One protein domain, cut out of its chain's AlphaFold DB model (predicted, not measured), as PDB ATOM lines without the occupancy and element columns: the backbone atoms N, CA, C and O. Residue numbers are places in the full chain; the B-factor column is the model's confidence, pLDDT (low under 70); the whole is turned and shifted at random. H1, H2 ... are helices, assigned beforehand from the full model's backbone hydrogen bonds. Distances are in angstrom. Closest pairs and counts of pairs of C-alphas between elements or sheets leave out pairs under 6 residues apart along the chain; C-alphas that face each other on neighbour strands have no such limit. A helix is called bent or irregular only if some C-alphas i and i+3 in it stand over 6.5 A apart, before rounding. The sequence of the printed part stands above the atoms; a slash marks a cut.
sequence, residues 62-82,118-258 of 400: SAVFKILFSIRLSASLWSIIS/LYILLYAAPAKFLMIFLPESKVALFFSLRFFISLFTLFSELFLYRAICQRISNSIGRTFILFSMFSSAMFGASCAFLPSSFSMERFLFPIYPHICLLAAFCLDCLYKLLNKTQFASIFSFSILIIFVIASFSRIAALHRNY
ATOM      1  N   SER A  62     -38.744 -21.244  15.017       96.00
ATOM      2  CA  SER A  62     -38.336 -20.588  16.267       96.00
ATOM      3  C   SER A  62     -39.293 -20.886  17.426       96.00
ATOM      4  O   SER A  62     -38.843 -21.128  18.545       96.00
ATOM      5  N   ALA A  63     -40.608 -20.909  17.174       96.12
ATOM      6  CA  ALA A  63     -41.590 -21.270  18.195       96.12
ATOM      7  C   ALA A  63     -41.426 -22.735  18.624       96.12
ATOM      8  O   ALA A  63     -41.354 -23.017  19.819       96.12
ATOM      9  N   VAL A  64     -41.283 -23.649  17.659       96.56
ATOM     10  CA  VAL A  64     -41.058 -25.077  17.935       96.56
ATOM     11  C   VAL A  64     -39.750 -25.295  18.692       96.56
ATOM     12  O   VAL A  64     -39.747 -26.015  19.687       96.56
ATOM     13  N   PHE A  65     -38.667 -24.618  18.298       97.25
ATOM     14  CA  PHE A  65     -37.394 -24.666  19.019       97.25
ATOM     15  C   PHE A  65     -37.552 -24.263  20.488       97.25
ATOM     16  O   PHE A  65     -37.114 -25.001  21.360       97.25
ATOM     17  N   LYS A  66     -38.216 -23.137  20.783       97.56
ATOM     18  CA  LYS A  66     -38.420 -22.670  22.168       97.56
ATOM     19  C   LYS A  66     -39.247 -23.654  22.999       97.56
ATOM     20  O   LYS A  66     -38.930 -23.877  24.165       97.56
ATOM     21  N   ILE A  67     -40.281 -24.248  22.400       96.19
ATOM     22  CA  ILE A  67     -41.125 -25.253  23.061       96.19
ATOM     23  C   ILE A  67     -40.302 -26.501  23.386       96.19
ATOM     24  O   ILE A  67     -40.244 -26.907  24.546       96.19
ATOM     25  N   LEU A  68     -39.627 -27.079  22.387       95.94
ATOM     26  CA  LEU A  68     -38.806 -28.274  22.584       95.94
ATOM     27  C   LEU A  68     -37.654 -28.002  23.554       95.94
ATOM     28  O   LEU A  68     -37.412 -28.813  24.437       95.94
ATOM     29  N   PHE A  69     -37.001 -26.841  23.473       97.44
ATOM     30  CA  PHE A  69     -35.963 -26.431  24.420       97.44
ATOM     31  C   PHE A  69     -36.457 -26.444  25.862       97.44
ATOM     32  O   PHE A  69     -35.838 -27.077  26.714       97.44
ATOM     33  N   SER A  70     -37.599 -25.805  26.128       97.00
ATOM     34  CA  SER A  70     -38.194 -25.776  27.467       97.00
ATOM     35  C   SER A  70     -38.500 -27.186  27.983       97.00
ATOM     36  O   SER A  70     -38.170 -27.524  29.120       97.00
ATOM     37  N   ILE A  71     -39.059 -28.051  27.131       95.56
ATOM     38  CA  ILE A  71     -39.422 -29.425  27.499       95.56
ATOM     39  C   ILE A  71     -38.186 -30.293  27.738       95.56
ATOM     40  O   ILE A  71     -38.165 -31.067  28.690       95.56
ATOM     41  N   ARG A  72     -37.142 -30.165  26.914       95.38
ATOM     42  CA  ARG A  72     -35.906 -30.957  27.023       95.38
ATOM     43  C   ARG A  72     -35.032 -30.498  28.192       95.38
ATOM     44  O   ARG A  72     -34.384 -31.330  28.828       95.38
ATOM     45  N   LEU A  73     -35.083 -29.210  28.538       96.81
ATOM     46  CA  LEU A  73     -34.532 -28.691  29.789       96.81
ATOM     47  C   LEU A  73     -35.305 -29.242  30.993       96.81
ATOM     48  O   LEU A  73     -34.706 -29.810  31.901       96.81
ATOM     49  N   SER A  74     -36.636 -29.169  30.957       95.62
ATOM     50  CA  SER A  74     -37.511 -29.724  31.999       95.62
ATOM     51  C   SER A  74     -37.268 -31.224  32.216       95.62
ATOM     52  O   SER A  74     -37.150 -31.679  33.350       95.62
ATOM     53  N   ALA A  75     -37.122 -31.985  31.128       95.44
ATOM     54  CA  ALA A  75     -36.768 -33.397  31.155       95.44
ATOM     55  C   ALA A  75     -35.432 -33.633  31.855       95.44
ATOM     56  O   ALA A  75     -35.364 -34.465  32.754       95.44
ATOM     57  N   SER A  76     -34.391 -32.869  31.513       95.75
ATOM     58  CA  SER A  76     -33.076 -33.036  32.141       95.75
ATOM     59  C   SER A  76     -33.099 -32.836  33.662       95.75
ATOM     60  O   SER A  76     -32.364 -33.534  34.354       95.75
ATOM     61  N   LEU A  77     -33.973 -31.956  34.172       93.94
ATOM     62  CA  LEU A  77     -34.076 -31.599  35.592       93.94
ATOM     63  C   LEU A  77     -35.017 -32.507  36.400       93.94
ATOM     64  O   LEU A  77     -34.717 -32.818  37.552       93.94
ATOM     65  N   TRP A  78     -36.156 -32.908  35.824       92.12
ATOM     66  CA  TRP A  78     -37.232 -33.595  36.559       92.12
ATOM     67  C   TRP A  78     -37.430 -35.065  36.199       92.12
ATOM     68  O   TRP A  78     -38.142 -35.768  36.923       92.12
ATOM     69  N   SER A  79     -36.840 -35.551  35.105       92.56
ATOM     70  CA  SER A  79     -36.882 -36.984  34.810       92.56
ATOM     71  C   SER A  79     -36.085 -37.774  35.849       92.56
ATOM     72  O   SER A  79     -35.020 -37.358  36.306       92.56
ATOM     73  N   ILE A  80     -36.624 -38.933  36.211       91.56
ATOM     74  CA  ILE A  80     -35.942 -39.894  37.072       91.56
ATOM     75  C   ILE A  80     -34.901 -40.679  36.268       91.56
ATOM     76  O   ILE A  80     -35.019 -40.814  35.048       91.56
ATOM     77  N   ILE A  81     -33.924 -41.249  36.964       92.44
ATOM     78  CA  ILE A  81     -33.055 -42.284  36.404       92.44
ATOM     79  C   ILE A  81     -33.806 -43.607  36.553       92.44
ATOM     80  O   ILE A  81     -34.082 -44.041  37.671       92.44
ATOM     81  N   SER A  82     -34.236 -44.190  35.436       86.69
ATOM     82  CA  SER A  82     -35.115 -45.368  35.446       86.69
ATOM     83  C   SER A  82     -34.370 -46.696  35.516       86.69
ATOM     84  O   SER A  82     -34.987 -47.705  35.841       86.69
ATOM     85  N   LEU A 118     -14.940 -46.006  25.002       93.50
ATOM     86  CA  LEU A 118     -15.125 -44.986  23.966       93.50
ATOM     87  C   LEU A 118     -16.421 -44.195  24.173       93.50
ATOM     88  O   LEU A 118     -16.420 -42.973  24.032       93.50
ATOM     89  N   TYR A 119     -17.505 -44.885  24.539       93.38
ATOM     90  CA  TYR A 119     -18.792 -44.240  24.767       93.38
ATOM     91  C   TYR A 119     -18.722 -43.262  25.946       93.38
ATOM     92  O   TYR A 119     -19.152 -42.125  25.812       93.38
ATOM     93  N   ILE A 120     -18.087 -43.638  27.058       95.62
ATOM     94  CA  ILE A 120     -17.885 -42.738  28.207       95.62
ATOM     95  C   ILE A 120     -16.990 -41.552  27.829       95.62
ATOM     96  O   ILE A 120     -17.299 -40.404  28.147       95.62
ATOM     97  N   LEU A 121     -15.881 -41.813  27.129       94.88
ATOM     98  CA  LEU A 121     -14.906 -40.789  26.751       94.88
ATOM     99  C   LEU A 121     -15.496 -39.731  25.808       94.88
ATOM    100  O   LEU A 121     -15.118 -38.563  25.906       94.88
ATOM    101  N   LEU A 122     -16.461 -40.111  24.962       93.81
ATOM    102  CA  LEU A 122     -17.216 -39.179  24.122       93.81
ATOM    103  C   LEU A 122     -17.913 -38.091  24.956       93.81
ATOM    104  O   LEU A 122     -17.920 -36.929  24.557       93.81
ATOM    105  N   TYR A 123     -18.443 -38.449  26.129       95.00
ATOM    106  CA  TYR A 123     -19.113 -37.517  27.044       95.00
ATOM    107  C   TYR A 123     -18.176 -36.915  28.098       95.00
ATOM    108  O   TYR A 123     -18.469 -35.857  28.653       95.00
ATOM    109  N   ALA A 124     -17.003 -37.510  28.321       95.88
ATOM    110  CA  ALA A 124     -15.977 -36.929  29.180       95.88
ATOM    111  C   ALA A 124     -15.436 -35.598  28.630       95.88
ATOM    112  O   ALA A 124     -15.124 -34.700  29.410       95.88
ATOM    113  N   ALA A 125     -15.342 -35.442  27.305       93.50
ATOM    114  CA  ALA A 125     -14.897 -34.195  26.678       93.50
ATOM    115  C   ALA A 125     -15.827 -32.995  26.974       93.50
ATOM    116  O   ALA A 125     -15.341 -32.011  27.540       93.50
ATOM    117  N   PRO A 126     -17.145 -33.047  26.679       94.44
ATOM    118  CA  PRO A 126     -18.057 -31.970  27.051       94.44
ATOM    119  C   PRO A 126     -18.177 -31.810  28.572       94.44
ATOM    120  O   PRO A 126     -18.268 -30.680  29.039       94.44
ATOM    121  N   ALA A 127     -18.094 -32.885  29.365       95.31
ATOM    122  CA  ALA A 127     -18.095 -32.770  30.825       95.31
ATOM    123  C   ALA A 127     -16.890 -31.966  31.349       95.31
ATOM    124  O   ALA A 127     -17.066 -31.043  32.140       95.31
ATOM    125  N   LYS A 128     -15.673 -32.238  30.856       94.12
ATOM    126  CA  LYS A 128     -14.469 -31.459  31.209       94.12
ATOM    127  C   LYS A 128     -14.576 -29.996  30.790       94.12
ATOM    128  O   LYS A 128     -14.113 -29.126  31.516       94.12
ATOM    129  N   PHE A 129     -15.192 -29.723  29.642       94.00
ATOM    130  CA  PHE A 129     -15.470 -28.353  29.218       94.00
ATOM    131  C   PHE A 129     -16.459 -27.657  30.166       94.00
ATOM    132  O   PHE A 129     -16.209 -26.534  30.593       94.00
ATOM    133  N   LEU A 130     -17.543 -28.334  30.561       93.56
ATOM    134  CA  LEU A 130     -18.531 -27.806  31.509       93.56
ATOM    135  C   LEU A 130     -17.937 -27.542  32.901       93.56
ATOM    136  O   LEU A 130     -18.314 -26.560  33.535       93.56
ATOM    137  N   MET A 131     -16.973 -28.350  33.352       92.31
ATOM    138  CA  MET A 131     -16.268 -28.138  34.627       92.31
ATOM    139  C   MET A 131     -15.516 -26.803  34.697       92.31
ATOM    140  O   MET A 131     -15.338 -26.277  35.789       92.31
ATOM    141  N   ILE A 132     -15.115 -26.220  33.558       90.88
ATOM    142  CA  ILE A 132     -14.486 -24.888  33.527       90.88
ATOM    143  C   ILE A 132     -15.474 -23.814  34.012       90.88
ATOM    144  O   ILE A 132     -15.075 -22.853  34.664       90.88
ATOM    145  N   PHE A 133     -16.765 -23.986  33.715       89.69
ATOM    146  CA  PHE A 133     -17.829 -23.046  34.083       89.69
ATOM    147  C   PHE A 133     -18.525 -23.408  35.401       89.69
ATOM    148  O   PHE A 133     -19.124 -22.540  36.030       89.69
ATOM    149  N   LEU A 134     -18.465 -24.678  35.808       88.44
ATOM    150  CA  LEU A 134     -19.140 -25.224  36.990       88.44
ATOM    151  C   LEU A 134     -18.150 -25.957  37.922       88.44
ATOM    152  O   LEU A 134     -18.340 -27.148  38.175       88.44
ATOM    153  N   PRO A 135     -17.094 -25.291  38.428       76.56
ATOM    154  CA  PRO A 135     -16.038 -25.970  39.180       76.56
ATOM    155  C   PRO A 135     -16.504 -26.504  40.541       76.56
ATOM    156  O   PRO A 135     -16.020 -27.536  40.982       76.56
ATOM    157  N   GLU A 136     -17.471 -25.839  41.179       77.56
ATOM    158  CA  GLU A 136     -17.838 -26.094  42.583       77.56
ATOM    159  C   GLU A 136     -18.971 -27.124  42.770       77.56
ATOM    160  O   GLU A 136     -19.292 -27.493  43.896       77.56
ATOM    161  N   SER A 137     -19.651 -27.571  41.701       87.88
ATOM    162  CA  SER A 137     -20.862 -28.397  41.848       87.88
ATOM    163  C   SER A 137     -20.933 -29.572  40.877       87.88
ATOM    164  O   SER A 137     -21.351 -29.447  39.721       87.88
ATOM    165  N   LYS A 138     -20.647 -30.769  41.403       92.31
ATOM    166  CA  LYS A 138     -20.858 -32.045  40.700       92.31
ATOM    167  C   LYS A 138     -22.325 -32.282  40.326       92.31
ATOM    168  O   LYS A 138     -22.604 -32.819  39.256       92.31
ATOM    169  N   VAL A 139     -23.264 -31.837  41.163       93.19
ATOM    170  CA  VAL A 139     -24.705 -31.945  40.883       93.19
ATOM    171  C   VAL A 139     -25.089 -31.069  39.688       93.19
ATOM    172  O   VAL A 139     -25.790 -31.529  38.787       93.19
ATOM    173  N   ALA A 140     -24.588 -29.830  39.624       93.81
ATOM    174  CA  ALA A 140     -24.820 -28.957  38.473       93.81
ATOM    175  C   ALA A 140     -24.201 -29.532  37.190       93.81
ATOM    176  O   ALA A 140     -24.828 -29.479  36.130       93.81
ATOM    177  N   LEU A 141     -23.006 -30.126  37.284       95.19
ATOM    178  CA  LEU A 141     -22.352 -30.807  36.165       95.19
ATOM    179  C   LEU A 141     -23.188 -31.985  35.638       95.19
ATOM    180  O   LEU A 141     -23.373 -32.102  34.426       95.19
ATOM    181  N   PHE A 142     -23.739 -32.809  36.532       95.69
ATOM    182  CA  PHE A 142     -24.616 -33.930  36.184       95.69
ATOM    183  C   PHE A 142     -25.843 -33.468  35.382       95.69
ATOM    184  O   PHE A 142     -26.080 -33.948  34.271       95.69
ATOM    185  N   PHE A 143     -26.590 -32.481  35.892       95.69
ATOM    186  CA  PHE A 143     -27.770 -31.953  35.196       95.69
ATOM    187  C   PHE A 143     -27.416 -31.229  33.892       95.69
ATOM    188  O   PHE A 143     -28.133 -31.362  32.901       95.69
ATOM    189  N   SER A 144     -26.281 -30.526  33.851       95.75
ATOM    190  CA  SER A 144     -25.796 -29.872  32.630       95.75
ATOM    191  C   SER A 144     -25.444 -30.884  31.542       95.75
ATOM    192  O   SER A 144     -25.741 -30.654  30.371       95.75
ATOM    193  N   LEU A 145     -24.869 -32.033  31.912       95.56
ATOM    194  CA  LEU A 145     -24.575 -33.095  30.955       95.56
ATOM    195  C   LEU A 145     -25.849 -33.805  30.474       95.56
ATOM    196  O   LEU A 145     -25.976 -34.064  29.278       95.56
ATOM    197  N   ARG A 146     -26.829 -34.043  31.359       95.75
ATOM    198  CA  ARG A 146     -28.170 -34.526  30.963       95.75
ATOM    199  C   ARG A 146     -28.834 -33.589  29.964       95.75
ATOM    200  O   ARG A 146     -29.430 -34.044  28.990       95.75
ATOM    201  N   PHE A 147     -28.712 -32.282  30.187       96.25
ATOM    202  CA  PHE A 147     -29.223 -31.286  29.257       96.25
ATOM    203  C   PHE A 147     -28.453 -31.285  27.932       96.25
ATOM    204  O   PHE A 147     -29.059 -31.238  26.867       96.25
ATOM    205  N   PHE A 148     -27.126 -31.414  27.970       94.56
ATOM    206  CA  PHE A 148     -26.313 -31.554  26.761       94.56
ATOM    207  C   PHE A 148     -26.724 -32.775  25.921       94.56
ATOM    208  O   PHE A 148     -26.821 -32.659  24.700       94.56
ATOM    209  N   ILE A 149     -27.021 -33.915  26.556       93.44
ATOM    210  CA  ILE A 149     -27.585 -35.093  25.877       93.44
ATOM    211  C   ILE A 149     -28.927 -34.726  25.223       93.44
ATOM    212  O   ILE A 149     -29.104 -34.932  24.023       93.44
ATOM    213  N   SER A 150     -29.827 -34.065  25.957       94.00
ATOM    214  CA  SER A 150     -31.165 -33.738  25.447       94.00
ATOM    215  C   SER A 150     -31.208 -32.708  24.323       94.00
ATOM    216  O   SER A 150     -32.167 -32.703  23.543       94.00
ATOM    217  N   LEU A 151     -30.153 -31.906  24.147       93.19
ATOM    218  CA  LEU A 151     -29.996 -31.048  22.971       93.19
ATOM    219  C   LEU A 151     -29.947 -31.857  21.671       93.19
ATOM    220  O   LEU A 151     -30.453 -31.404  20.646       93.19
ATOM    221  N   PHE A 152     -29.384 -33.063  21.684       90.62
ATOM    222  CA  PHE A 152     -29.328 -33.886  20.481       90.62
ATOM    223  C   PHE A 152     -30.694 -34.434  20.087       90.62
ATOM    224  O   PHE A 152     -31.050 -34.372  18.905       90.62
ATOM    225  N   THR A 153     -31.488 -34.875  21.065       90.56
ATOM    226  CA  THR A 153     -32.903 -35.186  20.835       90.56
ATOM    227  C   THR A 153     -33.649 -33.952  20.305       90.56
ATOM    228  O   THR A 153     -34.311 -34.045  19.272       90.56
ATOM    229  N   LEU A 154     -33.476 -32.780  20.933       93.25
ATOM    230  CA  LEU A 154     -34.112 -31.525  20.511       93.25
ATOM    231  C   LEU A 154     -33.840 -31.206  19.040       93.25
ATOM    232  O   LEU A 154     -34.773 -30.950  18.275       93.25
ATOM    233  N   PHE A 155     -32.567 -31.203  18.635       91.75
ATOM    234  CA  PHE A 155     -32.199 -30.886  17.260       91.75
ATOM    235  C   PHE A 155     -32.755 -31.926  16.290       91.75
ATOM    236  O   PHE A 155     -33.301 -31.547  15.256       91.75
ATOM    237  N   SER A 156     -32.699 -33.212  16.640       89.81
ATOM    238  CA  SER A 156     -33.248 -34.293  15.814       89.81
ATOM    239  C   SER A 156     -34.753 -34.130  15.578       89.81
ATOM    240  O   SER A 156     -35.217 -34.237  14.443       89.81
ATOM    241  N   GLU A 157     -35.519 -33.790  16.617       91.25
ATOM    242  CA  GLU A 157     -36.951 -33.493  16.505       91.25
ATOM    243  C   GLU A 157     -37.226 -32.242  15.666       91.25
ATOM    244  O   GLU A 157     -38.158 -32.229  14.862       91.25
ATOM    245  N   LEU A 158     -36.407 -31.198  15.818       93.25
ATOM    246  CA  LEU A 158     -36.545 -29.956  15.062       93.25
ATOM    247  C   LEU A 158     -36.276 -30.169  13.564       93.25
ATOM    248  O   LEU A 158     -37.027 -29.665  12.722       93.25
ATOM    249  N   PHE A 159     -35.231 -30.931  13.227       91.06
ATOM    250  CA  PHE A 159     -34.927 -31.320  11.850       91.06
ATOM    251  C   PHE A 159     -36.045 -32.182  11.263       91.06
ATOM    252  O   PHE A 159     -36.480 -31.921  10.140       91.06
ATOM    253  N   LEU A 160     -36.557 -33.148  12.031       90.50
ATOM    254  CA  LEU A 160     -37.657 -34.005  11.594       90.50
ATOM    255  C   LEU A 160     -38.944 -33.202  11.368       90.50
ATOM    256  O   LEU A 160     -39.565 -33.343  10.319       90.50
ATOM    257  N   TYR A 161     -39.304 -32.295  12.278       93.19
ATOM    258  CA  TYR A 161     -40.443 -31.389  12.104       93.19
ATOM    259  C   TYR A 161     -40.328 -30.572  10.813       93.19
ATOM    260  O   TYR A 161     -41.266 -30.531  10.016       93.19
ATOM    261  N   ARG A 162     -39.156 -29.965  10.569       92.75
ATOM    262  CA  ARG A 162     -38.907 -29.207   9.338       92.75
ATOM    263  C   ARG A 162     -39.060 -30.092   8.101       92.75
ATOM    264  O   ARG A 162     -39.709 -29.673   7.146       92.75
ATOM    265  N   ALA A 163     -38.497 -31.300   8.124       91.25
ATOM    266  CA  ALA A 163     -38.597 -32.245   7.018       91.25
ATOM    267  C   ALA A 163     -40.055 -32.662   6.751       91.25
ATOM    268  O   ALA A 163     -40.474 -32.685   5.596       91.25
ATOM    269  N   ILE A 164     -40.847 -32.913   7.799       91.44
ATOM    270  CA  ILE A 164     -42.269 -33.268   7.683       91.44
ATOM    271  C   ILE A 164     -43.069 -32.125   7.052       91.44
ATOM    272  O   ILE A 164     -43.814 -32.359   6.101       91.44
ATOM    273  N   CYS A 165     -42.897 -30.891   7.531       91.81
ATOM    274  CA  CYS A 165     -43.614 -29.743   6.972       91.81
ATOM    275  C   CYS A 165     -43.225 -29.477   5.508       91.81
ATOM    276  O   CYS A 165     -44.080 -29.124   4.706       91.81
ATOM    277  N   GLN A 166     -41.956 -29.686   5.139       89.25
ATOM    278  CA  GLN A 166     -41.474 -29.458   3.771       89.25
ATOM    279  C   GLN A 166     -41.839 -30.573   2.783       89.25
ATOM    280  O   GLN A 166     -41.929 -30.309   1.588       89.25
ATOM    281  N   ARG A 167     -41.978 -31.822   3.244       89.94
ATOM    282  CA  ARG A 167     -42.126 -32.991   2.357       89.94
ATOM    283  C   ARG A 167     -43.494 -33.667   2.427       89.94
ATOM    284  O   ARG A 167     -43.813 -34.423   1.516       89.94
ATOM    285  N   ILE A 168     -44.267 -33.461   3.498       89.75
ATOM    286  CA  ILE A 168     -45.495 -34.225   3.771       89.75
ATOM    287  C   ILE A 168     -46.715 -33.316   3.927       89.75
ATOM    288  O   ILE A 168     -47.627 -33.395   3.110       89.75
ATOM    289  N   SER A 169     -46.792 -32.546   5.017       91.00
ATOM    290  CA  SER A 169     -47.828 -31.529   5.275       91.00
ATOM    291  C   SER A 169     -47.574 -30.808   6.594       91.00
ATOM    292  O   SER A 169     -47.066 -31.383   7.563       91.00
ATOM    293  N   ASN A 170     -48.030 -29.564   6.659       92.12
ATOM    294  CA  ASN A 170     -48.053 -28.756   7.868       92.12
ATOM    295  C   ASN A 170     -48.978 -29.375   8.928       92.12
ATOM    296  O   ASN A 170     -48.660 -29.336  10.116       92.12
ATOM    297  N   SER A 171     -50.085 -30.008   8.519       90.62
ATOM    298  CA  SER A 171     -51.001 -30.699   9.441       90.62
ATOM    299  C   SER A 171     -50.336 -31.842  10.205       90.62
ATOM    300  O   SER A 171     -50.411 -31.897  11.437       90.62
ATOM    301  N   ILE A 172     -49.620 -32.716   9.495       92.94
ATOM    302  CA  ILE A 172     -48.902 -33.833  10.118       92.94
ATOM    303  C   ILE A 172     -47.749 -33.306  10.977       92.94
ATOM    304  O   ILE A 172     -47.552 -33.805  12.081       92.94
ATOM    305  N   GLY A 173     -47.057 -32.245  10.542       93.69
ATOM    306  CA  GLY A 173     -46.013 -31.590  11.334       93.69
ATOM    307  C   GLY A 173     -46.509 -31.061  12.685       93.69
ATOM    308  O   GLY A 173     -45.866 -31.295  13.710       93.69
ATOM    309  N   ARG A 174     -47.680 -30.401  12.721       93.38
ATOM    310  CA  ARG A 174     -48.306 -29.936  13.976       93.38
ATOM    311  C   ARG A 174     -48.618 -31.095  14.917       93.38
ATOM    312  O   ARG A 174     -48.276 -31.044  16.096       93.38
ATOM    313  N   THR A 175     -49.261 -32.133  14.390       93.50
ATOM    314  CA  THR A 175     -49.667 -33.308  15.169       93.50
ATOM    315  C   THR A 175     -48.451 -34.086  15.678       93.50
ATOM    316  O   THR A 175     -48.438 -34.511  16.830       93.50
ATOM    317  N   PHE A 176     -47.395 -34.205  14.867       94.56
ATOM    318  CA  PHE A 176     -46.120 -34.796  15.271       94.56
ATOM    319  C   PHE A 176     -45.523 -34.066  16.479       94.56
ATOM    320  O   PHE A 176     -45.209 -34.708  17.477       94.56
ATOM    321  N   ILE A 177     -45.419 -32.732  16.425       94.44
ATOM    322  CA  ILE A 177     -44.873 -31.949  17.540       94.44
ATOM    323  C   ILE A 177     -45.733 -32.086  18.803       94.44
ATOM    324  O   ILE A 177     -45.172 -32.177  19.892       94.44
ATOM    325  N   LEU A 178     -47.063 -32.184  18.685       94.12
ATOM    326  CA  LEU A 178     -47.944 -32.467  19.827       94.12
ATOM    327  C   LEU A 178     -47.665 -33.844  20.452       94.12
ATOM    328  O   LEU A 178     -47.542 -33.950  21.671       94.12
ATOM    329  N   PHE A 179     -47.513 -34.894  19.643       94.75
ATOM    330  CA  PHE A 179     -47.153 -36.215  20.167       94.75
ATOM    331  C   PHE A 179     -45.757 -36.218  20.798       94.75
ATOM    332  O   PHE A 179     -45.580 -36.733  21.900       94.75
ATOM    333  N   SER A 180     -44.779 -35.594  20.140       92.88
ATOM    334  CA  SER A 180     -43.387 -35.576  20.597       92.88
ATOM    335  C   SER A 180     -43.197 -34.789  21.897       92.88
ATOM    336  O   SER A 180     -42.434 -35.206  22.771       92.88
ATOM    337  N   MET A 181     -43.922 -33.674  22.052       92.75
ATOM    338  CA  MET A 181     -43.810 -32.799  23.219       92.75
ATOM    339  C   MET A 181     -44.407 -33.421  24.485       92.75
ATOM    340  O   MET A 181     -43.853 -33.254  25.568       92.75
ATOM    341  N   PHE A 182     -45.524 -34.147  24.353       93.75
ATOM    342  CA  PHE A 182     -46.233 -34.724  25.495       93.75
ATOM    343  C   PHE A 182     -45.876 -36.187  25.746       93.75
ATOM    344  O   PHE A 182     -46.258 -36.719  26.779       93.75
ATOM    345  N   SER A 183     -45.131 -36.841  24.853       93.00
ATOM    346  CA  SER A 183     -44.716 -38.232  25.036       93.00
ATOM    347  C   SER A 183     -43.850 -38.406  26.287       93.00
ATOM    348  O   SER A 183     -42.728 -37.902  26.373       93.00
ATOM    349  N   SER A 184     -44.353 -39.190  27.245       92.31
ATOM    350  CA  SER A 184     -43.617 -39.561  28.462       92.31
ATOM    351  C   SER A 184     -42.346 -40.362  28.156       92.31
ATOM    352  O   SER A 184     -41.331 -40.183  28.828       92.31
ATOM    353  N   ALA A 185     -42.371 -41.180  27.099       89.19
ATOM    354  CA  ALA A 185     -41.206 -41.923  26.627       89.19
ATOM    355  C   ALA A 185     -40.115 -40.979  26.098       89.19
ATOM    356  O   ALA A 185     -38.959 -41.101  26.493       89.19
ATOM    357  N   MET A 186     -40.489 -39.990  25.273       89.75
ATOM    358  CA  MET A 186     -39.548 -38.972  24.793       89.75
ATOM    359  C   MET A 186     -38.998 -38.129  25.943       89.75
ATOM    360  O   MET A 186     -37.821 -37.782  25.939       89.75
ATOM    361  N   PHE A 187     -39.837 -37.791  26.925       93.00
ATOM    362  CA  PHE A 187     -39.424 -37.019  28.095       93.00
ATOM    363  C   PHE A 187     -38.284 -37.718  28.850       93.00
ATOM    364  O   PHE A 187     -37.217 -37.129  28.997       93.00
ATOM    365  N   GLY A 188     -38.452 -38.987  29.237       91.06
ATOM    366  CA  GLY A 188     -37.405 -39.739  29.939       91.06
ATOM    367  C   GLY A 188     -36.187 -40.049  29.065       91.06
ATOM    368  O   GLY A 188     -35.057 -39.742  29.439       91.06
ATOM    369  N   ALA A 189     -36.409 -40.598  27.868       90.38
ATOM    370  CA  ALA A 189     -35.319 -41.093  27.032       90.38
ATOM    371  C   ALA A 189     -34.406 -39.980  26.492       90.38
ATOM    372  O   ALA A 189     -33.224 -40.227  26.272       90.38
ATOM    373  N   SER A 190     -34.921 -38.750  26.339       91.56
ATOM    374  CA  SER A 190     -34.154 -37.623  25.786       91.56
ATOM    375  C   SER A 190     -32.925 -37.218  26.598       91.56
ATOM    376  O   SER A 190     -32.065 -36.530  26.076       91.56
ATOM    377  N   CYS A 191     -32.826 -37.599  27.871       93.06
ATOM    378  CA  CYS A 191     -31.686 -37.243  28.723       93.06
ATOM    379  C   CYS A 191     -31.041 -38.454  29.408       93.06
ATOM    380  O   CYS A 191     -30.203 -38.282  30.293       93.06
ATOM    381  N   ALA A 192     -31.427 -39.665  28.997       94.00
ATOM    382  CA  ALA A 192     -30.892 -40.906  29.532       94.00
ATOM    383  C   ALA A 192     -29.503 -41.184  28.944       94.00
ATOM    384  O   ALA A 192     -29.328 -41.241  27.722       94.00
ATOM    385  N   PHE A 193     -28.515 -41.394  29.811       95.00
ATOM    386  CA  PHE A 193     -27.134 -41.634  29.405       95.00
ATOM    387  C   PHE A 193     -26.875 -43.118  29.080       95.00
ATOM    388  O   PHE A 193     -26.116 -43.804  29.754       95.00
ATOM    389  N   LEU A 194     -27.505 -43.617  28.012       93.00
ATOM    390  CA  LEU A 194     -27.436 -45.022  27.587       93.00
ATOM    391  C   LEU A 194     -27.088 -45.146  26.095       93.00
ATOM    392  O   LEU A 194     -27.605 -44.367  25.291       93.00
ATOM    393  N   PRO A 195     -26.304 -46.158  25.671       90.75
ATOM    394  CA  PRO A 195     -26.052 -46.422  24.257       90.75
ATOM    395  C   PRO A 195     -27.323 -46.692  23.453       90.75
ATOM    396  O   PRO A 195     -27.350 -46.406  22.260       90.75
ATOM    397  N   SER A 196     -28.378 -47.219  24.082       87.00
ATOM    398  CA  SER A 196     -29.697 -47.377  23.461       87.00
ATOM    399  C   SER A 196     -30.327 -46.019  23.132       87.00
ATOM    400  O   SER A 196     -30.766 -45.819  22.000       87.00
ATOM    401  N   SER A 197     -30.292 -45.063  24.067       86.81
ATOM    402  CA  SER A 197     -30.725 -43.675  23.844       86.81
ATOM    403  C   SER A 197     -29.869 -42.986  22.786       86.81
ATOM    404  O   SER A 197     -30.400 -42.416  21.839       86.81
ATOM    405  N   PHE A 198     -28.545 -43.128  22.858       86.44
ATOM    406  CA  PHE A 198     -27.644 -42.601  21.835       86.44
ATOM    407  C   PHE A 198     -27.924 -43.202  20.452       86.44
ATOM    408  O   PHE A 198     -28.022 -42.479  19.466       86.44
ATOM    409  N   SER A 199     -28.112 -44.518  20.351       83.88
ATOM    410  CA  SER A 199     -28.421 -45.179  19.076       83.88
ATOM    411  C   SER A 199     -29.755 -44.704  18.507       83.88
ATOM    412  O   SER A 199     -29.857 -44.449  17.306       83.88
ATOM    413  N   MET A 200     -30.751 -44.525  19.376       79.12
ATOM    414  CA  MET A 200     -32.051 -43.962  19.030       79.12
ATOM    415  C   MET A 200     -31.942 -42.525  18.501       79.12
ATOM    416  O   MET A 200     -32.636 -42.183  17.543       79.12
ATOM    417  N   GLU A 201     -31.046 -41.713  19.062       75.19
ATOM    418  CA  GLU A 201     -30.773 -40.354  18.589       75.19
ATOM    419  C   GLU A 201     -29.944 -40.313  17.291       75.19
ATOM    420  O   GLU A 201     -30.131 -39.398  16.490       75.19
ATOM    421  N   ARG A 202     -29.009 -41.257  17.071       75.44
ATOM    422  CA  ARG A 202     -27.953 -41.126  16.036       75.44
ATOM    423  C   ARG A 202     -28.056 -42.031  14.821       75.44
ATOM    424  O   ARG A 202     -27.743 -41.570  13.729       75.44
ATOM    425  N   PHE A 203     -28.421 -43.301  14.984       62.78
ATOM    426  CA  PHE A 203     -28.113 -44.320  13.967       62.78
ATOM    427  C   PHE A 203     -29.303 -44.835  13.162       62.78
ATOM    428  O   PHE A 203     -29.092 -45.622  12.246       62.78
ATOM    429  N   LEU A 204     -30.531 -44.381  13.425       53.53
ATOM    430  CA  LEU A 204     -31.691 -44.888  12.678       53.53
ATOM    431  C   LEU A 204     -32.622 -43.855  12.048       53.53
ATOM    432  O   LEU A 204     -33.538 -44.272  11.356       53.53
ATOM    433  N   PHE A 205     -32.399 -42.548  12.219       55.34
ATOM    434  CA  PHE A 205     -33.453 -41.540  12.042       55.34
ATOM    435  C   PHE A 205     -34.704 -41.932  12.880       55.34
ATOM    436  O   PHE A 205     -35.333 -42.975  12.760       55.34
ATOM    437  N   PRO A 206     -35.064 -41.109  13.850       60.75
ATOM    438  CA  PRO A 206     -35.211 -41.526  15.247       60.75
ATOM    439  C   PRO A 206     -36.452 -42.399  15.552       60.75
ATOM    440  O   PRO A 206     -37.572 -41.944  15.354       60.75
ATOM    441  N   ILE A 207     -36.288 -43.619  16.091       67.69
ATOM    442  CA  ILE A 207     -37.389 -44.594  16.310       67.69
ATOM    443  C   ILE A 207     -38.570 -43.996  17.102       67.69
ATOM    444  O   ILE A 207     -39.713 -44.124  16.672       67.69
ATOM    445  N   TYR A 208     -38.341 -43.308  18.228       72.25
ATOM    446  CA  TYR A 208     -39.453 -42.769  19.034       72.25
ATOM    447  C   TYR A 208     -40.139 -41.530  18.432       72.25
ATOM    448  O   TYR A 208     -41.372 -41.493  18.413       72.25
ATOM    449  N   PRO A 209     -39.422 -40.539  17.871       79.69
ATOM    450  CA  PRO A 209     -40.063 -39.523  17.044       79.69
ATOM    451  C   PRO A 209     -40.750 -40.117  15.806       79.69
ATOM    452  O   PRO A 209     -41.786 -39.604  15.401       79.69
ATOM    453  N   HIS A 210     -40.267 -41.229  15.241       83.25
ATOM    454  CA  HIS A 210     -40.989 -41.946  14.187       83.25
ATOM    455  C   HIS A 210     -42.273 -42.582  14.715       83.25
ATOM    456  O   HIS A 210     -43.283 -42.511  14.032       83.25
ATOM    457  N   ILE A 211     -42.301 -43.114  15.942       88.06
ATOM    458  CA  ILE A 211     -43.553 -43.545  16.586       88.06
ATOM    459  C   ILE A 211     -44.516 -42.355  16.726       88.06
ATOM    460  O   ILE A 211     -45.695 -42.482  16.399       88.06
ATOM    461  N   CYS A 212     -44.022 -41.178  17.128       90.56
ATOM    462  CA  CYS A 212     -44.834 -39.955  17.194       90.56
ATOM    463  C   CYS A 212     -45.328 -39.513  15.803       90.56
ATOM    464  O   CYS A 212     -46.463 -39.060  15.656       90.56
ATOM    465  N   LEU A 213     -44.501 -39.675  14.768       91.38
ATOM    466  CA  LEU A 213     -44.851 -39.393  13.377       91.38
ATOM    467  C   LEU A 213     -45.892 -40.387  12.847       91.38
ATOM    468  O   LEU A 213     -46.865 -39.975  12.225       91.38
ATOM    469  N   LEU A 214     -45.737 -41.682  13.122       92.88
ATOM    470  CA  LEU A 214     -46.700 -42.723  12.765       92.88
ATOM    471  C   LEU A 214     -48.043 -42.490  13.462       92.88
ATOM    472  O   LEU A 214     -49.085 -42.630  12.826       92.88
ATOM    473  N   ALA A 215     -48.034 -42.063  14.728       93.25
ATOM    474  CA  ALA A 215     -49.244 -41.644  15.430       93.25
ATOM    475  C   ALA A 215     -49.906 -40.433  14.746       93.25
ATOM    476  O   ALA A 215     -51.121 -40.431  14.539       93.25
ATOM    477  N   ALA A 216     -49.113 -39.443  14.320       94.31
ATOM    478  CA  ALA A 216     -49.610 -38.289  13.572       94.31
ATOM    479  C   ALA A 216     -50.220 -38.679  12.216       94.31
ATOM    480  O   ALA A 216     -51.309 -38.215  11.879       94.31
ATOM    481  N   PHE A 217     -49.564 -39.569  11.467       94.75
ATOM    482  CA  PHE A 217     -50.089 -40.120  10.219       94.75
ATOM    483  C   PHE A 217     -51.373 -40.918  10.435       94.75
ATOM    484  O   PHE A 217     -52.327 -40.749   9.682       94.75
ATOM    485  N   CYS A 218     -51.416 -41.771  11.458       94.88
ATOM    486  CA  CYS A 218     -52.591 -42.575  11.778       94.88
ATOM    487  C   CYS A 218     -53.802 -41.682  12.073       94.88
ATOM    488  O   CYS A 218     -54.878 -41.890  11.508       94.88
ATOM    489  N   LEU A 219     -53.608 -40.635  12.882       93.81
ATOM    490  CA  LEU A 219     -54.665 -39.683  13.207       93.81
ATOM    491  C   LEU A 219     -55.140 -38.901  11.972       93.81
ATOM    492  O   LEU A 219     -56.343 -38.734  11.778       93.81
ATOM    493  N   ASP A 220     -54.219 -38.469  11.105       92.25
ATOM    494  CA  ASP A 220     -54.554 -37.778   9.852       92.25
ATOM    495  C   ASP A 220     -55.312 -38.690   8.865       92.25
ATOM    496  O   ASP A 220     -56.329 -38.288   8.290       92.25
ATOM    497  N   CYS A 221     -54.880 -39.946   8.713       92.25
ATOM    498  CA  CYS A 221     -55.574 -40.956   7.913       92.25
ATOM    499  C   CYS A 221     -56.983 -41.234   8.448       92.25
ATOM    500  O   CYS A 221     -57.935 -41.283   7.670       92.25
ATOM    501  N   LEU A 222     -57.136 -41.361   9.767       90.56
ATOM    502  CA  LEU A 222     -58.426 -41.600  10.410       90.56
ATOM    503  C   LEU A 222     -59.381 -40.415  10.230       90.56
ATOM    504  O   LEU A 222     -60.547 -40.601   9.879       90.56
ATOM    505  N   TYR A 223     -58.876 -39.190  10.378       91.12
ATOM    506  CA  TYR A 223     -59.640 -37.974  10.119       91.12
ATOM    507  C   TYR A 223     -60.135 -37.896   8.661       91.12
ATOM    508  O   TYR A 223     -61.280 -37.509   8.403       91.12
ATOM    509  N   LYS A 224     -59.297 -38.308   7.698       89.50
ATOM    510  CA  LYS A 224     -59.663 -38.393   6.274       89.50
ATOM    511  C   LYS A 224     -60.678 -39.506   5.997       89.50
ATOM    512  O   LYS A 224     -61.612 -39.263   5.236       89.50
ATOM    513  N   LEU A 225     -60.525 -40.678   6.621       91.69
ATOM    514  CA  LEU A 225     -61.429 -41.824   6.466       91.69
ATOM    515  C   LEU A 225     -62.844 -41.517   6.978       91.69
ATOM    516  O   LEU A 225     -63.827 -41.908   6.361       91.69
ATOM    517  N   LEU A 226     -62.958 -40.744   8.060       90.75
ATOM    518  CA  LEU A 226     -64.236 -40.296   8.627       90.75
ATOM    519  C   LEU A 226     -64.848 -39.090   7.877       90.75
ATOM    520  O   LEU A 226     -65.605 -38.297   8.452       90.75
ATOM    521  N   ASN A 227     -64.507 -38.936   6.593       88.12
ATOM    522  CA  ASN A 227     -65.009 -37.917   5.667       88.12
ATOM    523  C   ASN A 227     -64.908 -36.474   6.182       88.12
ATOM    524  O   ASN A 227     -65.698 -35.618   5.784       88.12
ATOM    525  N   LYS A 228     -63.939 -36.182   7.064       86.19
ATOM    526  CA  LYS A 228     -63.714 -34.840   7.636       86.19
ATOM    527  C   LYS A 228     -64.970 -34.224   8.262       86.19
ATOM    528  O   LYS A 228     -65.176 -33.011   8.226       86.19
ATOM    529  N   THR A 229     -65.832 -35.070   8.815       90.00
ATOM    530  CA  THR A 229     -67.056 -34.645   9.496       90.00
ATOM    531  C   THR A 229     -66.733 -33.922  10.809       90.00
ATOM    532  O   THR A 229     -65.635 -34.047  11.358       90.00
ATOM    533  N   GLN A 230     -67.702 -33.187  11.364       90.00
ATOM    534  CA  GLN A 230     -67.563 -32.616  12.713       90.00
ATOM    535  C   GLN A 230     -67.260 -33.706  13.752       90.00
ATOM    536  O   GLN A 230     -66.409 -33.513  14.617       90.00
ATOM    537  N   PHE A 231     -67.881 -34.879  13.600       90.94
ATOM    538  CA  PHE A 231     -67.598 -36.057  14.414       90.94
ATOM    539  C   PHE A 231     -66.124 -36.483  14.331       90.94
ATOM    540  O   PHE A 231     -65.487 -36.653  15.365       90.94
ATOM    541  N   ALA A 232     -65.550 -36.570  13.123       89.81
ATOM    542  CA  ALA A 232     -64.136 -36.903  12.926       89.81
ATOM    543  C   ALA A 232     -63.192 -35.931  13.650       89.81
ATOM    544  O   ALA A 232     -62.184 -36.345  14.227       89.81
ATOM    545  N   SER A 233     -63.524 -34.636  13.625       89.25
ATOM    546  CA  SER A 233     -62.747 -33.596  14.302       89.25
ATOM    547  C   SER A 233     -62.806 -33.744  15.820       89.25
ATOM    548  O   SER A 233     -61.765 -33.689  16.472       89.25
ATOM    549  N   ILE A 234     -64.004 -33.945  16.379       92.50
ATOM    550  CA  ILE A 234     -64.197 -34.146  17.823       92.50
ATOM    551  C   ILE A 234     -63.453 -35.403  18.268       92.50
ATOM    552  O   ILE A 234     -62.672 -35.344  19.209       92.50
ATOM    553  N   PHE A 235     -63.619 -36.507  17.540       92.88
ATOM    554  CA  PHE A 235     -62.970 -37.775  17.849       92.88
ATOM    555  C   PHE A 235     -61.437 -37.667  17.842       92.88
ATOM    556  O   PHE A 235     -60.778 -38.095  18.790       92.88
ATOM    557  N   SER A 236     -60.865 -37.025  16.819       92.25
ATOM    558  CA  SER A 236     -59.413 -36.826  16.731       92.25
ATOM    559  C   SER A 236     -58.883 -35.954  17.874       92.25
ATOM    560  O   SER A 236     -57.840 -36.244  18.457       92.25
ATOM    561  N   PHE A 237     -59.624 -34.902  18.235       92.88
ATOM    562  CA  PHE A 237     -59.278 -34.030  19.352       92.88
ATOM    563  C   PHE A 237     -59.385 -34.749  20.705       92.88
ATOM    564  O   PHE A 237     -58.514 -34.578  21.556       92.88
ATOM    565  N   SER A 238     -60.391 -35.611  20.887       94.88
ATOM    566  CA  SER A 238     -60.522 -36.457  22.077       94.88
ATOM    567  C   SER A 238     -59.327 -37.397  22.244       94.88
ATOM    568  O   SER A 238     -58.808 -37.500  23.351       94.88
ATOM    569  N   ILE A 239     -58.838 -38.020  21.163       94.88
ATOM    570  CA  ILE A 239     -57.623 -38.856  21.204       94.88
ATOM    571  C   ILE A 239     -56.417 -38.040  21.682       94.88
ATOM    572  O   ILE A 239     -55.685 -38.492  22.563       94.88
ATOM    573  N   LEU A 240     -56.225 -36.831  21.143       94.62
ATOM    574  CA  LEU A 240     -55.123 -35.957  21.549       94.62
ATOM    575  C   LEU A 240     -55.228 -35.553  23.024       94.62
ATOM    576  O   LEU A 240     -54.238 -35.647  23.742       94.62
ATOM    577  N   ILE A 241     -56.416 -35.166  23.502       95.88
ATOM    578  CA  ILE A 241     -56.626 -34.832  24.919       95.88
ATOM    579  C   ILE A 241     -56.300 -36.028  25.815       95.88
ATOM    580  O   ILE A 241     -55.563 -35.875  26.788       95.88
ATOM    581  N   ILE A 242     -56.817 -37.217  25.487       96.44
ATOM    582  CA  ILE A 242     -56.572 -38.433  26.272       96.44
ATOM    583  C   ILE A 242     -55.074 -38.743  26.307       96.44
ATOM    584  O   ILE A 242     -54.538 -39.015  27.380       96.44
ATOM    585  N   PHE A 243     -54.383 -38.643  25.169       95.69
ATOM    586  CA  PHE A 243     -52.937 -38.847  25.094       95.69
ATOM    587  C   PHE A 243     -52.162 -37.865  25.984       95.69
ATOM    588  O   PHE A 243     -51.270 -38.290  26.721       95.69
ATOM    589  N   VAL A 244     -52.506 -36.574  25.947       95.69
ATOM    590  CA  VAL A 244     -51.850 -35.543  26.766       95.69
ATOM    591  C   VAL A 244     -52.081 -35.802  28.253       95.69
ATOM    592  O   VAL A 244     -51.120 -35.813  29.019       95.69
ATOM    593  N   ILE A 245     -53.325 -36.071  28.659       96.75
ATOM    594  CA  ILE A 245     -53.668 -36.343  30.061       96.75
ATOM    595  C   ILE A 245     -52.955 -37.607  30.550       96.75
ATOM    596  O   ILE A 245     -52.321 -37.578  31.603       96.75
ATOM    597  N   ALA A 246     -53.011 -38.699  29.783       96.44
ATOM    598  CA  ALA A 246     -52.369 -39.958  30.149       96.44
ATOM    599  C   ALA A 246     -50.845 -39.814  30.241       96.44
ATOM    600  O   ALA A 246     -50.228 -40.309  31.185       96.44
ATOM    601  N   SER A 247     -50.228 -39.096  29.299       95.62
ATOM    602  CA  SER A 247     -48.776 -38.924  29.288       95.62
ATOM    603  C   SER A 247     -48.294 -37.992  30.397       95.62
ATOM    604  O   SER A 247     -47.322 -38.319  31.077       95.62
ATOM    605  N   PHE A 248     -48.998 -36.885  30.648       94.25
ATOM    606  CA  PHE A 248     -48.696 -36.002  31.773       94.25
ATOM    607  C   PHE A 248     -48.904 -36.716  33.114       94.25
ATOM    608  O   PHE A 248     -48.040 -36.647  33.984       94.25
ATOM    609  N   SER A 249     -49.999 -37.475  33.257       96.50
ATOM    610  CA  SER A 249     -50.252 -38.317  34.432       96.50
ATOM    611  C   SER A 249     -49.118 -39.315  34.662       96.50
ATOM    612  O   SER A 249     -48.650 -39.452  35.791       96.50
ATOM    613  N   ARG A 250     -48.604 -39.953  33.601       94.75
ATOM    614  CA  ARG A 250     -47.462 -40.870  33.699       94.75
ATOM    615  C   ARG A 250     -46.187 -40.161  34.159       94.75
ATOM    616  O   ARG A 250     -45.520 -40.689  35.043       94.75
ATOM    617  N   ILE A 251     -45.857 -38.995  33.599       93.94
ATOM    618  CA  ILE A 251     -44.681 -38.208  34.015       93.94
ATOM    619  C   ILE A 251     -44.814 -37.799  35.490       93.94
ATOM    620  O   ILE A 251     -43.891 -38.018  36.271       93.94
ATOM    621  N   ALA A 252     -45.979 -37.280  35.887       94.38
ATOM    622  CA  ALA A 252     -46.247 -36.862  37.260       94.38
ATOM    623  C   ALA A 252     -46.193 -38.036  38.251       94.38
ATOM    624  O   ALA A 252     -45.606 -37.904  39.322       94.38
ATOM    625  N   ALA A 253     -46.759 -39.193  37.891       94.81
ATOM    626  CA  ALA A 253     -46.713 -40.399  38.714       94.81
ATOM    627  C   ALA A 253     -45.282 -40.931  38.871       94.81
ATOM    628  O   ALA A 253     -44.898 -41.321  39.970       94.81
ATOM    629  N   LEU A 254     -44.483 -40.923  37.796       92.56
ATOM    630  CA  LEU A 254     -43.083 -41.340  37.860       92.56
ATOM    631  C   LEU A 254     -42.259 -40.405  38.745       92.56
ATOM    632  O   LEU A 254     -41.496 -40.880  39.577       92.56
ATOM    633  N   HIS A 255     -42.436 -39.093  38.599       91.62
ATOM    634  CA  HIS A 255     -41.737 -38.127  39.437       91.62
ATOM    635  C   HIS A 255     -42.144 -38.287  40.908       91.62
ATOM    636  O   HIS A 255     -41.294 -38.560  41.745       91.62
ATOM    637  N   ARG A 256     -43.447 -38.246  41.215       92.06
ATOM    638  CA  ARG A 256     -43.953 -38.338  42.593       92.06
ATOM    639  C   ARG A 256     -43.529 -39.619  43.314       92.06
ATOM    640  O   ARG A 256     -43.233 -39.564  44.499       92.06
ATOM    641  N   ASN A 257     -43.541 -40.760  42.627       90.31
ATOM    642  CA  ASN A 257     -43.302 -42.053  43.272       90.31
ATOM    643  C   ASN A 257     -41.823 -42.469  43.277       90.31
ATOM    644  O   ASN A 257     -41.476 -43.401  43.996       90.31
ATOM    645  N   TYR A 258     -40.960 -41.827  42.478       88.81
ATOM    646  CA  TYR A 258     -39.569 -42.269  42.303       88.81
ATOM    647  C   TYR A 258     -38.511 -41.153  42.380       88.81
ATOM    648  O   TYR A 258     -37.325 -41.469  42.296       88.81
TER     649      TYR A 258
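AT A GLANCE: This is residues 62 to 82 and 118 to 258 of the 400 residues of a protein of Meloidogyne hapla (UniProt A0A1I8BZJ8). This is an elongated body of helices in which two helical hairpins, H3 with H4 and H7 with H8, meet through H4, while H1 packs along H3 and H2 stands crosswise at one end of the long axis. The hairpin of H7 and H8 opens as a V from its link at the other end of that axis, and short H5 reaches both of its arms near the middle of the domain, with short H6 packed on H3. H1, H3, H4, H7 and H8 make an up-and-down bundle, each running against the one before it, but an imperfectly aligned one, for H4 crosses H7 steeply. The printed part has 162 residues with eight named helices, H1 to H8 in order, and no named strand; its class is all helix. It is compact, with a radius of gyration of the C-alphas of 17.6 A, and spans 60 by 37 by 27 A.

IN THESE COORDINATES: Find C-alpha 62 at (-38.336, -20.588, 16.267); from there H1 runs through residues 62 to 78, 24.1 A from first to last C-alpha. After the cut, H2 takes residues 118 to 133 over 24.3 A, with a kink of 26 degrees near residue 126; it is neither bent nor irregular, but only just, with C-alphas 122 and 125 6.1 A apart. Next look for C-alpha 138 at (-20.858, -32.045, 40.700), where H3, residues 138 to 167, begins its 43.9 A. H4 follows in residues 170 to 182, 18.7 A long, then H5 in residues 184 to 189 and H6 in residues 195 to 202. H7, residues 207 to 225, covers 26.1 A, and H8, residues 230 to 258, covers 41.9 A and ends with C-alpha 258 at (-39.569, -42.269, 42.303).

HOW THE PARTS SIT: Start in the bundle with H1, which touches H3 at C-alphas Ser 76 and Phe 147, the closest, 5.1 A apart; they run opposite ways at a shallow tilt of 33 degrees, only just short of steep. H3 and H4 form a hairpin, touching through residues 157 to 165 of H3 alone, with C-alphas Cys 165 and Gly 173 closest at 5.3 A and a shallow tilt of 20 degrees. H4 touches H7 at a steep tilt of 50 degrees, opposite ways, its closest C-alphas being Phe 176 and Leu 213 at 5.1 A. H7 and H8 form the second hairpin, at a shallow tilt of 25 degrees; residues 219 to 223 of H7 touch residues 232 to 236 of H8, with C-alphas Tyr 223 and Ala 232 closest at 5.4 A. H4 touches H8 with Phe 182 alone, whose C-alpha is 5.8 A from that of Val 244. H5 touches H8, the C-alphas of Ser 184 and Ser 247 being closest at 5.3 A. H6 only just touches H3, with 3 pairs of C-alphas within 8 A, Thr 153 and Glu 201 closest at 6.0 A. H2 touches H3 at a steep tilt of 69 degrees, C-alphas Ala 127 and Leu 145 closest at 6.5 A; H2 is apart from H4, H5, H7 and H8. Every O i to N i+4 pair is within hydrogen-bond range in H1, H4, H5, H6, H7 and H8, against 8 of 12 in H2 and 24 of 26 in H3.

THE WHOLE: The two C-alphas farthest apart are those of Glu 136 and Asn 227, 61.1 A. Residues 83 to 117 are not printed, and C-alphas 82 and 118 stand 23.1 A apart across that cut. The links that are printed whole, from H2 to H3 through H7 to H8, are tight. The mean pLDDT of the printed part is 91.1; look at residues 203 to 207, of which 207 belongs to H7, for the values under 70.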